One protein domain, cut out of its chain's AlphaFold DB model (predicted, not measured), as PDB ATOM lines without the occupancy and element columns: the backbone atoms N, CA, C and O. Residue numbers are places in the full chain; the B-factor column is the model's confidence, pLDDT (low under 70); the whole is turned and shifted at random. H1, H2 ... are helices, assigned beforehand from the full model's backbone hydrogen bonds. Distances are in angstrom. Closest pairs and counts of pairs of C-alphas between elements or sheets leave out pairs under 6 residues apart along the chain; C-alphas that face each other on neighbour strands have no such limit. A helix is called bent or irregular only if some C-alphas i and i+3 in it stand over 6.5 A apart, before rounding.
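What this domain is: This is residues 2 to 27 and 179 to 234 of the 238 residues of an uncharacterized protein of Candidatus Atribacteria bacterium MT.SAG.1 (UniProt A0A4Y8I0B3). Arm H1a of the bent helix H1 packs on H2 and H4, H5 packs on both, and residues 22 to 27 stick out. The printed part has 82 residues, with helices H1 to H5 in order, class all helix. It is compact, radius of gyration of the C-alphas 12.8 A, spanning 40 by 25 by 21 A.

Where its parts are: H1, residues 2 to 23, assigned as one helix by its hydrogen bonds, is bent, with 7.7 A between C-alphas 12 and 15. H1a, residues 2 to 12, begins at C-alpha (134.649, 121.085, 175.041) and is irregular, with 6.9 A between C-alphas 9 and 12; H1b is 15 to 23. H2 is 183 to 191, H3 196 to 199, H4 204 to 220, and H5 225 to 233, ending at C-alpha (152.423, 124.928, 173.210).

How they stand to each other: H1a touches H4 at a steep tilt of 41 degrees, C-alphas 3 and 213 closest at 4.7 A. H5 touches H2, C-alphas 232 and 185 closest at 6.5 A. In H2 and H5 every O i to N i+4 pair is within hydrogen-bond range.

The domain as a whole: Residues 28 to 178 are cut out, with 21.7 A between C-alphas 27 and 179. Residues 22 to 27 have pLDDT under 70.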
ATOM      1  N   ILE A   2     133.193 121.112 175.290       96.44
ATOM      2  CA  ILE A   2     134.649 121.085 175.041       96.44
ATOM      3  C   ILE A   2     134.978 121.290 173.559       96.44
ATOM      4  O   ILE A   2     135.729 122.203 173.247       96.44
ATOM      5  N   LYS A   3     134.360 120.522 172.648       97.31
ATOM      6  CA  LYS A   3     134.586 120.661 171.199       97.31
ATOM      7  C   LYS A   3     134.424 122.105 170.696       97.31
ATOM      8  O   LYS A   3     135.324 122.638 170.060       97.31
ATOM      9  N   LYS A   4     133.310 122.772 171.036       97.25
ATOM     10  CA  LYS A   4     133.047 124.170 170.632       97.25
ATOM     11  C   LYS A   4     134.114 125.138 171.159       97.25
ATOM     12  O   LYS A   4     134.562 126.007 170.419       97.25
ATOM     13  N   ALA A   5     134.535 124.970 172.414       97.31
ATOM     14  CA  ALA A   5     135.603 125.774 173.007       97.31
ATOM     15  C   ALA A   5     136.966 125.503 172.348       97.31
ATOM     16  O   ALA A   5     137.728 126.425 172.085       97.31
ATOM     17  N   ALA A   6     137.272 124.248 172.021       97.06
ATOM     18  CA  ALA A   6     138.489 123.903 171.296       97.06
ATOM     19  C   ALA A   6     138.508 124.537 169.897       97.06
ATOM     20  O   ALA A   6     139.511 125.131 169.512       97.06
ATOM     21  N   VAL A   7     137.380 124.507 169.177       97.50
ATOM     22  CA  VAL A   7     137.242 125.190 167.883       97.50
ATOM     23  C   VAL A   7     137.523 126.688 168.016       97.50
ATOM     24  O   VAL A   7     138.290 127.224 167.218       97.50
ATOM     25  N   SER A   8     136.963 127.373 169.021       97.06
ATOM     26  CA  SER A   8     137.200 128.814 169.201       97.06
ATOM     27  C   SER A   8     138.647 129.148 169.572       97.06
ATOM     28  O   SER A   8     139.149 130.182 169.140       97.06
ATOM     29  N   ILE A   9     139.333 128.268 170.308       95.81
ATOM     30  CA  ILE A   9     140.757 128.417 170.641       95.81
ATOM     31  C   ILE A   9     141.641 128.231 169.401       95.81
ATOM     32  O   ILE A   9     142.582 128.995 169.207       95.81
ATOM     33  N   ILE A  10     141.362 127.226 168.566       95.69
ATOM     34  CA  ILE A  10     142.241 126.831 167.452       95.69
ATOM     35  C   ILE A  10     142.009 127.691 166.203       95.69
ATOM     36  O   ILE A  10     142.966 128.077 165.529       95.69
ATOM     37  N   LYS A  11     140.749 128.018 165.885       95.50
ATOM     38  CA  LYS A  11     140.352 128.700 164.639       95.50
ATOM     39  C   LYS A  11     141.163 129.970 164.312       95.50
ATOM     40  O   LYS A  11     141.513 130.124 163.140       95.50
ATOM     41  N   PRO A  12     141.517 130.846 165.275       94.56
ATOM     42  CA  PRO A  12     142.339 132.030 165.003       94.56
ATOM     43  C   PRO A  12     143.728 131.721 164.422       94.56
ATOM     44  O   PRO A  12     144.300 132.556 163.729       94.56
ATOM     45  N   TYR A  13     144.261 130.519 164.653       93.19
ATOM     46  CA  TYR A  13     145.632 130.146 164.294       93.19
ATOM     47  C   TYR A  13     145.736 129.281 163.029       93.19
ATOM     48  O   TYR A  13     146.830 128.863 162.646       93.19
ATOM     49  N   LEU A  14     144.622 129.022 162.334       91.00
ATOM     50  CA  LEU A  14     144.605 128.126 161.166       91.00
ATOM     51  C   LEU A  14     145.525 128.578 160.031       91.00
ATOM     52  O   LEU A  14     146.027 127.737 159.284       91.00
ATOM     53  N   ARG A  15     145.750 129.889 159.890       88.81
ATOM     54  CA  ARG A  15     146.683 130.429 158.896       88.81
ATOM     55  C   ARG A  15     148.112 129.929 159.146       88.81
ATOM     56  O   ARG A  15     148.701 129.352 158.236       88.81
ATOM     57  N   PHE A  16     148.602 130.051 160.381       86.31
ATOM     58  CA  PHE A  16     149.949 129.621 160.772       86.31
ATOM     59  C   PHE A  16     150.157 128.111 160.592       86.31
ATOM     60  O   PHE A  16     151.205 127.685 160.105       86.31
ATOM     61  N   ILE A  17     149.138 127.291 160.896       85.44
ATOM     62  CA  ILE A  17     149.189 125.836 160.654       85.44
ATOM     63  C   ILE A  17     149.377 125.538 159.164       85.44
ATOM     64  O   ILE A  17     150.238 124.742 158.783       85.44
ATOM     65  N   LYS A  18     148.568 126.163 158.300       82.69
ATOM     66  CA  LYS A  18     148.622 125.919 156.850       82.69
ATOM     67  C   LYS A  18     149.969 126.318 156.253       82.69
ATOM     68  O   LYS A  18     150.451 125.630 155.356       82.69
ATOM     69  N   GLU A  19     150.564 127.404 156.737       79.75
ATOM     70  CA  GLU A  19     151.895 127.857 156.328       79.75
ATOM     71  C   GLU A  19     152.975 126.850 156.769       79.75
ATOM     72  O   GLU A  19     153.738 126.369 155.930       79.75
ATOM     73  N   ASN A  20     152.946 126.399 158.027       74.81
ATOM     74  CA  ASN A  20     153.879 125.397 158.561       74.81
ATOM     75  C   ASN A  20     153.804 124.031 157.854       74.81
ATOM     76  O   ASN A  20     154.832 123.391 157.612       74.81
ATOM     77  N   ARG A  21     152.607 123.566 157.469       74.25
ATOM     78  CA  ARG A  21     152.443 122.293 156.736       74.25
ATOM     79  C   ARG A  21     153.172 122.264 155.400       74.25
ATOM     80  O   ARG A  21     153.650 121.203 155.002       74.25
ATOM     81  N   LYS A  22     153.239 123.396 154.693       62.34
ATOM     82  CA  LYS A  22     153.932 123.477 153.397       62.34
ATOM     83  C   LYS A  22     155.426 123.189 153.547       62.34
ATOM     84  O   LYS A  22     156.003 122.555 152.674       62.34
ATOM     85  N   ILE A  23     156.006 123.593 154.676       56.53
ATOM     86  CA  ILE A  23     157.429 123.430 154.990       56.53
ATOM     87  C   ILE A  23     157.746 121.973 155.369       56.53
ATOM     88  O   ILE A  23     158.784 121.438 154.994       56.53
ATOM     89  N   ARG A  24     156.834 121.289 156.071       59.00
ATOM     90  CA  ARG A  24     157.073 119.960 156.672       59.00
ATOM     91  C   ARG A  24     156.804 118.756 155.763       59.00
ATOM     92  O   ARG A  24     156.810 117.625 156.238       59.00
ATOM     93  N   LYS A  25     156.558 118.946 154.464       50.91
ATOM     94  CA  LYS A  25     156.098 117.873 153.557       50.91
ATOM     95  C   LYS A  25     157.167 116.822 153.179       50.91
ATOM     96  O   LYS A  25     156.948 116.062 152.242       50.91
ATOM     97  N   ALA A  26     158.291 116.747 153.891       41.62
ATOM     98  CA  ALA A  26     159.406 115.854 153.583       41.62
ATOM     99  C   ALA A  26     159.694 114.877 154.737       41.62
ATOM    100  O   ALA A  26     159.786 115.293 155.888       41.62
ATOM    101  N   ARG A  27     159.915 113.604 154.371       47.06
ATOM    102  CA  ARG A  27     160.216 112.411 155.198       47.06
ATOM    103  C   ARG A  27     158.996 111.667 155.744       47.06
ATOM    104  O   ARG A  27     158.662 111.732 156.922       47.06
ATOM    105  N   ILE A 179     146.352 113.562 171.312       93.62
ATOM    106  CA  ILE A 179     146.674 114.831 171.994       93.62
ATOM    107  C   ILE A 179     147.136 114.563 173.435       93.62
ATOM    108  O   ILE A 179     146.368 114.025 174.236       93.62
ATOM    109  N   PRO A 180     148.346 114.998 173.837       92.81
ATOM    110  CA  PRO A 180     148.852 114.852 175.191       92.81
ATOM    111  C   PRO A 180     148.313 115.991 176.078       92.81
ATOM    112  O   PRO A 180     149.042 116.893 176.488       92.81
ATOM    113  N   ILE A 181     147.023 115.929 176.418       94.00
ATOM    114  CA  ILE A 181     146.320 116.857 177.312       94.00
ATOM    115  C   ILE A 181     147.100 117.065 178.614       94.00
ATOM    116  O   ILE A 181     147.366 116.128 179.374       94.00
ATOM    117  N   ASP A 182     147.425 118.327 178.883       90.19
ATOM    118  CA  ASP A 182     148.050 118.777 180.117       90.19
ATOM    119  C   ASP A 182     147.428 120.069 180.648       90.19
ATOM    120  O   ASP A 182     146.417 120.547 180.133       90.19
ATOM    121  N   SER A 183     148.012 120.640 181.704       90.50
ATOM    122  CA  SER A 183     147.466 121.830 182.354       90.50
ATOM    123  C   SER A 183     147.272 123.018 181.409       90.50
ATOM    124  O   SER A 183     146.382 123.820 181.667       90.50
ATOM    125  N   ARG A 184     148.024 123.149 180.309       91.06
ATOM    126  CA  ARG A 184     147.816 124.231 179.330       91.06
ATOM    127  C   ARG A 184     146.528 124.046 178.549       91.06
ATOM    128  O   ARG A 184     145.765 125.004 178.432       91.06
ATOM    129  N   TRP A 185     146.253 122.828 178.088       94.38
ATOM    130  CA  TRP A 185     144.972 122.492 177.464       94.38
ATOM    131  C   TRP A 185     143.816 122.742 178.427       94.38
ATOM    132  O   TRP A 185     142.885 123.473 178.097       94.38
ATOM    133  N   LEU A 186     143.910 122.207 179.650       95.38
ATOM    134  CA  LEU A 186     142.861 122.358 180.662       95.38
ATOM    135  C   LEU A 186     142.621 123.834 181.015       95.38
ATOM    136  O   LEU A 186     141.476 124.278 181.086       95.38
ATOM    137  N   ASN A 187     143.687 124.622 181.172       94.88
ATOM    138  CA  ASN A 187     143.582 126.054 181.446       94.88
ATOM    139  C   ASN A 187     142.992 126.827 180.263       94.88
ATOM    140  O   ASN A 187     142.201 127.742 180.482       94.88
ATOM    141  N   SER A 188     143.347 126.472 179.028       95.44
ATOM    142  CA  SER A 188     142.812 127.118 177.823       95.44
ATOM    143  C   SER A 188     141.317 126.844 177.673       95.44
ATOM    144  O   SER A 188     140.539 127.774 177.475       95.44
ATOM    145  N   LEU A 189     140.889 125.597 177.882       97.25
ATOM    146  CA  LEU A 189     139.473 125.217 177.881       97.25
ATOM    147  C   LEU A 189     138.692 125.913 179.003       97.25
ATOM    148  O   LEU A 189     137.595 126.413 178.764       97.25
ATOM    149  N   LYS A 190     139.267 126.005 180.209       96.62
ATOM    150  CA  LYS A 190     138.660 126.737 181.330       96.62
ATOM    151  C   LYS A 190     138.497 128.226 181.008       96.62
ATOM    152  O   LYS A 190     137.434 128.783 181.259       96.62
ATOM    153  N   LYS A 191     139.517 128.867 180.423       96.38
ATOM    154  CA  LYS A 191     139.454 130.272 179.971       96.38
ATOM    155  C   LYS A 191     138.403 130.486 178.880       96.38
ATOM    156  O   LYS A 191     137.763 131.526 178.862       96.38
ATOM    157  N   ALA A 192     138.192 129.491 178.023       95.75
ATOM    158  CA  ALA A 192     137.135 129.487 177.016       95.75
ATOM    159  C   ALA A 192     135.740 129.123 177.577       95.75
ATOM    160  O   ALA A 192     134.809 128.900 176.804       95.75
ATOM    161  N   GLY A 193     135.581 129.048 178.905       96.44
ATOM    162  CA  GLY A 193     134.288 128.875 179.571       96.44
ATOM    163  C   GLY A 193     133.844 127.427 179.787       96.44
ATOM    164  O   GLY A 193     132.696 127.195 180.162       96.44
ATOM    165  N   VAL A 194     134.710 126.429 179.576       97.00
ATOM    166  CA  VAL A 194     134.353 125.030 179.865       97.00
ATOM    167  C   VAL A 194     134.314 124.786 181.375       97.00
ATOM    168  O   VAL A 194     135.259 125.113 182.095       97.00
ATOM    169  N   ASN A 195     133.240 124.146 181.848       94.69
ATOM    170  CA  ASN A 195     133.088 123.764 183.251       94.69
ATOM    171  C   ASN A 195     134.238 122.832 183.707       94.69
ATOM    172  O   ASN A 195     134.434 121.780 183.089       94.69
ATOM    173  N   PRO A 196     134.963 123.152 184.802       91.50
ATOM    174  CA  PRO A 196     136.036 122.314 185.337       91.50
ATOM    175  C   PRO A 196     135.657 120.853 185.614       91.50
ATOM    176  O   PRO A 196     136.517 119.982 185.494       91.50
ATOM    177  N   SER A 197     134.394 120.553 185.942       91.38
ATOM    178  CA  SER A 197     133.944 119.170 186.178       91.38
ATOM    179  C   SER A 197     134.055 118.283 184.931       91.38
ATOM    180  O   SER A 197     134.279 117.078 185.049       91.38
ATOM    181  N   LEU A 198     133.965 118.884 183.739       91.88
ATOM    182  CA  LEU A 198     134.110 118.215 182.443       91.88
ATOM    183  C   LEU A 198     135.576 118.058 182.015       91.88
ATOM    184  O   LEU A 198     135.861 117.345 181.061       91.88
ATOM    185  N   LEU A 199     136.508 118.717 182.708       92.75
ATOM    186  CA  LEU A 199     137.943 118.731 182.397       92.75
ATOM    187  C   LEU A 199     138.738 117.737 183.255       92.75
ATOM    188  O   LEU A 199     139.942 117.888 183.465       92.75
ATOM    189  N   ASN A 200     138.062 116.717 183.782       89.94
ATOM    190  CA  ASN A 200     138.699 115.682 184.575       89.94
ATOM    191  C   ASN A 200     139.456 114.706 183.664       89.94
ATOM    192  O   ASN A 200     138.863 114.080 182.796       89.94
ATOM    193  N   VAL A 201     140.754 114.540 183.907       92.44
ATOM    194  CA  VAL A 201     141.637 113.645 183.141       92.44
ATOM    195  C   VAL A 201     142.340 112.615 184.038       92.44
ATOM    196  O   VAL A 201     143.429 112.144 183.722       92.44
ATOM    197  N   SER A 202     141.739 112.281 185.187       87.12
ATOM    198  CA  SER A 202     142.358 111.432 186.218       87.12
ATOM    199  C   SER A 202     142.392 109.937 185.885       87.12
ATOM    200  O   SER A 202     143.130 109.192 186.521       87.12
ATOM    201  N   THR A 203     141.588 109.480 184.925       88.94
ATOM    202  CA  THR A 203     141.558 108.086 184.455       88.94
ATOM    203  C   THR A 203     141.619 108.057 182.934       88.94
ATOM    204  O   THR A 203     141.198 109.021 182.300       88.94
ATOM    205  N   GLU A 204     142.076 106.952 182.336       91.06
ATOM    206  CA  GLU A 204     142.127 106.810 180.870       91.06
ATOM    207  C   GLU A 204     140.750 107.037 180.229       91.06
ATOM    208  O   GLU A 204     140.639 107.798 179.277       91.06
ATOM    209  N   LYS A 205     139.670 106.492 180.810       92.31
ATOM    210  CA  LYS A 205     138.301 106.711 180.309       92.31
ATOM    211  C   LYS A 205     137.933 108.197 180.244       92.31
ATOM    212  O   LYS A 205     137.415 108.658 179.234       92.31
ATOM    213  N   LYS A 206     138.189 108.949 181.320       94.06
ATOM    214  CA  LYS A 206     137.879 110.386 181.370       94.06
ATOM    215  C   LYS A 206     138.819 111.197 180.476       94.06
ATOM    216  O   LYS A 206     138.386 112.132 179.814       94.06
ATOM    217  N   TYR A 207     140.085 110.790 180.406       95.81
ATOM    218  CA  TYR A 207     141.070 111.363 179.499       95.81
ATOM    219  C   TYR A 207     140.613 111.250 178.041       95.81
ATOM    220  O   TYR A 207     140.576 112.264 177.344       95.81
ATOM    221  N   ARG A 208     140.192 110.052 177.605       94.75
ATOM    222  CA  ARG A 208     139.688 109.817 176.244       94.75
ATOM    223  C   ARG A 208     138.492 110.694 175.915       94.75
ATOM    224  O   ARG A 208     138.486 111.297 174.858       94.75
ATOM    225  N   GLN A 209     137.542 110.861 176.835       94.94
ATOM    226  CA  GLN A 209     136.376 111.724 176.599       94.94
ATOM    227  C   GLN A 209     136.765 113.174 176.272       94.94
ATOM    228  O   GLN A 209     136.177 113.796 175.383       94.94
ATOM    229  N   VAL A 210     137.755 113.725 176.982       96.88
ATOM    230  CA  VAL A 210     138.271 115.069 176.686       96.88
ATOM    231  C   VAL A 210     139.038 115.058 175.362       96.88
ATOM    232  O   VAL A 210     138.814 115.936 174.533       96.88
ATOM    233  N   GLU A 211     139.892 114.059 175.134       96.94
ATOM    234  CA  GLU A 211     140.690 113.921 173.909       96.94
ATOM    235  C   GLU A 211     139.823 113.783 172.655       96.94
ATOM    236  O   GLU A 211     140.079 114.479 171.678       96.94
ATOM    237  N   ASP A 212     138.769 112.968 172.690       95.75
ATOM    238  CA  ASP A 212     137.816 112.779 171.591       95.75
ATOM    239  C   ASP A 212     137.223 114.122 171.150       95.75
ATOM    240  O   ASP A 212     137.237 114.454 169.968       95.75
ATOM    241  N   ASN A 213     136.808 114.962 172.106       97.06
ATOM    242  CA  ASN A 213     136.278 116.294 171.806       97.06
ATOM    243  C   ASN A 213     137.320 117.213 171.142       97.06
ATOM    244  O   ASN A 213     136.965 118.023 170.282       97.06
ATOM    245  N   LEU A 214     138.586 117.136 171.561       97.00
ATOM    246  CA  LEU A 214     139.673 117.937 170.986       97.00
ATOM    247  C   LEU A 214     140.060 117.446 169.583       97.00
ATOM    248  O   LEU A 214     140.307 118.249 168.680       97.00
ATOM    249  N   VAL A 215     140.076 116.131 169.386       95.19
ATOM    250  CA  VAL A 215     140.341 115.486 168.098       95.19
ATOM    251  C   VAL A 215     139.232 115.812 167.098       95.19
ATOM    252  O   VAL A 215     139.522 116.236 165.982       95.19
ATOM    253  N   GLU A 216     137.965 115.704 167.498       95.25
ATOM    254  CA  GLU A 216     136.828 116.087 166.655       95.25
ATOM    255  C   GLU A 216     136.865 117.568 166.270       95.25
ATOM    256  O   GLU A 216     136.579 117.912 165.123       95.25
ATOM    257  N   ALA A 217     137.232 118.454 167.203       96.44
ATOM    258  CA  ALA A 217     137.430 119.873 166.904       96.44
ATOM    259  C   ALA A 217     138.548 120.089 165.873       96.44
ATOM    260  O   ALA A 217     138.417 120.924 164.980       96.44
ATOM    261  N   SER A 218     139.634 119.317 165.970       94.56
ATOM    262  CA  SER A 218     140.756 119.374 165.027       94.56
ATOM    263  C   SER A 218     140.320 118.954 163.620       94.56
ATOM    264  O   SER A 218     140.582 119.666 162.650       94.56
ATOM    265  N   TYR A 219     139.575 117.853 163.501       92.75
ATOM    266  CA  TYR A 219     139.061 117.390 162.211       92.75
ATOM    267  C   TYR A 219     138.025 118.332 161.600       92.75
ATOM    268  O   TYR A 219     138.077 118.569 160.395       92.75
ATOM    269  N   GLU A 220     137.142 118.932 162.404       94.88
ATOM    270  CA  GLU A 220     136.202 119.962 161.932       94.88
ATOM    271  C   GLU A 220     136.934 121.156 161.301       94.88
ATOM    272  O   GLU A 220     136.467 121.746 160.330       94.88
ATOM    273  N   LEU A 221     138.122 121.477 161.814       94.19
ATOM    274  CA  LEU A 221     138.975 122.541 161.294       94.19
ATOM    275  C   LEU A 221     139.947 122.083 160.195       94.19
ATOM    276  O   LEU A 221     140.785 122.870 159.749       94.19
ATOM    277  N   ASN A 222     139.825 120.837 159.727       91.19
ATOM    278  CA  ASN A 222     140.698 120.209 158.736       91.19
ATOM    279  C   ASN A 222     142.188 120.251 159.137       91.19
ATOM    280  O   ASN A 222     143.088 120.572 158.341       91.19
ATOM    281  N   ILE A 223     142.449 119.954 160.414       90.62
ATOM    282  CA  ILE A 223     143.798 119.826 160.950       90.62
ATOM    283  C   ILE A 223     144.052 118.514 161.680       90.62
ATOM    284  O   ILE A 223     143.123 117.853 162.145       90.62
ATOM    285  N   PHE A 224     145.325 118.129 161.766       90.19
ATOM    286  CA  PHE A 224     145.713 116.990 162.576       90.19
ATOM    287  C   PHE A 224     145.687 117.371 164.063       90.19
ATOM    288  O   PHE A 224     146.128 118.465 164.424       90.19
ATOM    289  N   PRO A 225     145.219 116.473 164.945       92.50
ATOM    290  CA  PRO A 225     145.214 116.691 166.391       92.50
ATOM    291  C   PRO A 225     146.551 117.163 166.985       92.50
ATOM    292  O   PRO A 225     146.561 118.064 167.823       92.50
ATOM    293  N   PHE A 226     147.689 116.642 166.514       89.25
ATOM    294  CA  PHE A 226     149.001 117.096 167.003       89.25
ATOM    295  C   PHE A 226     149.289 118.580 166.689       89.25
ATOM    296  O   PHE A 226     150.054 119.229 167.397       89.25
ATOM    297  N   GLU A 227     148.681 119.143 165.642       90.69
ATOM    298  CA  GLU A 227     148.860 120.556 165.288       90.69
ATOM    299  C   GLU A 227     148.025 121.465 166.182       90.69
ATOM    300  O   GLU A 227     148.456 122.566 166.525       90.69
ATOM    301  N   ALA A 228     146.856 120.994 166.620       92.12
ATOM    302  CA  ALA A 228     146.103 121.675 167.664       92.12
ATOM    303  C   ALA A 228     146.928 121.755 168.958       92.12
ATOM    304  O   ALA A 228     146.981 122.811 169.589       92.12
ATOM    305  N   ASP A 229     147.623 120.673 169.327       90.12
ATOM    306  CA  ASP A 229     148.550 120.679 170.467       90.12
ATOM    307  C   ASP A 229     149.688 121.695 170.270       90.12
ATOM    308  O   ASP A 229     150.046 122.435 171.191       90.12
ATOM    309  N   GLY A 230     150.183 121.819 169.037       86.50
ATOM    310  CA  GLY A 230     151.208 122.792 168.680       86.50
ATOM    311  C   GLY A 230     150.830 124.255 168.861       86.50
ATOM    312  O   GLY A 230     151.697 125.059 169.209       86.50
ATOM    313  N   ILE A 231     149.549 124.599 168.731       87.88
ATOM    314  CA  ILE A 231     149.045 125.936 169.083       87.88
ATOM    315  C   ILE A 231     149.141 126.161 170.589       87.88
ATOM    316  O   ILE A 231     149.658 127.184 171.032       87.88
ATOM    317  N   ILE A 232     148.671 125.203 171.389       88.12
ATOM    318  CA  ILE A 232     148.631 125.331 172.854       88.12
ATOM    319  C   ILE A 232     150.032 125.450 173.457       88.12
ATOM    320  O   ILE A 232     150.216 126.068 174.508       88.12
ATOM    321  N   PHE A 233     151.028 124.871 172.793       78.81
ATOM    322  CA  PHE A 233     152.423 124.928 173.210       78.81
ATOM    323  C   PHE A 233     153.226 126.033 172.507       78.81
ATOM    324  O   PHE A 233     154.374 126.257 172.885       78.81
ATOM    325  N   GLY A 234     152.646 126.713 171.514       75.25
ATOM    326  CA  GLY A 234     153.254 127.830 170.792       75.25
ATOM    327  C   GLY A 234     154.319 127.458 169.754       75.25
ATOM    328  O   GLY A 234     154.853 128.352 169.115       75.25
TER     329      GLY A 234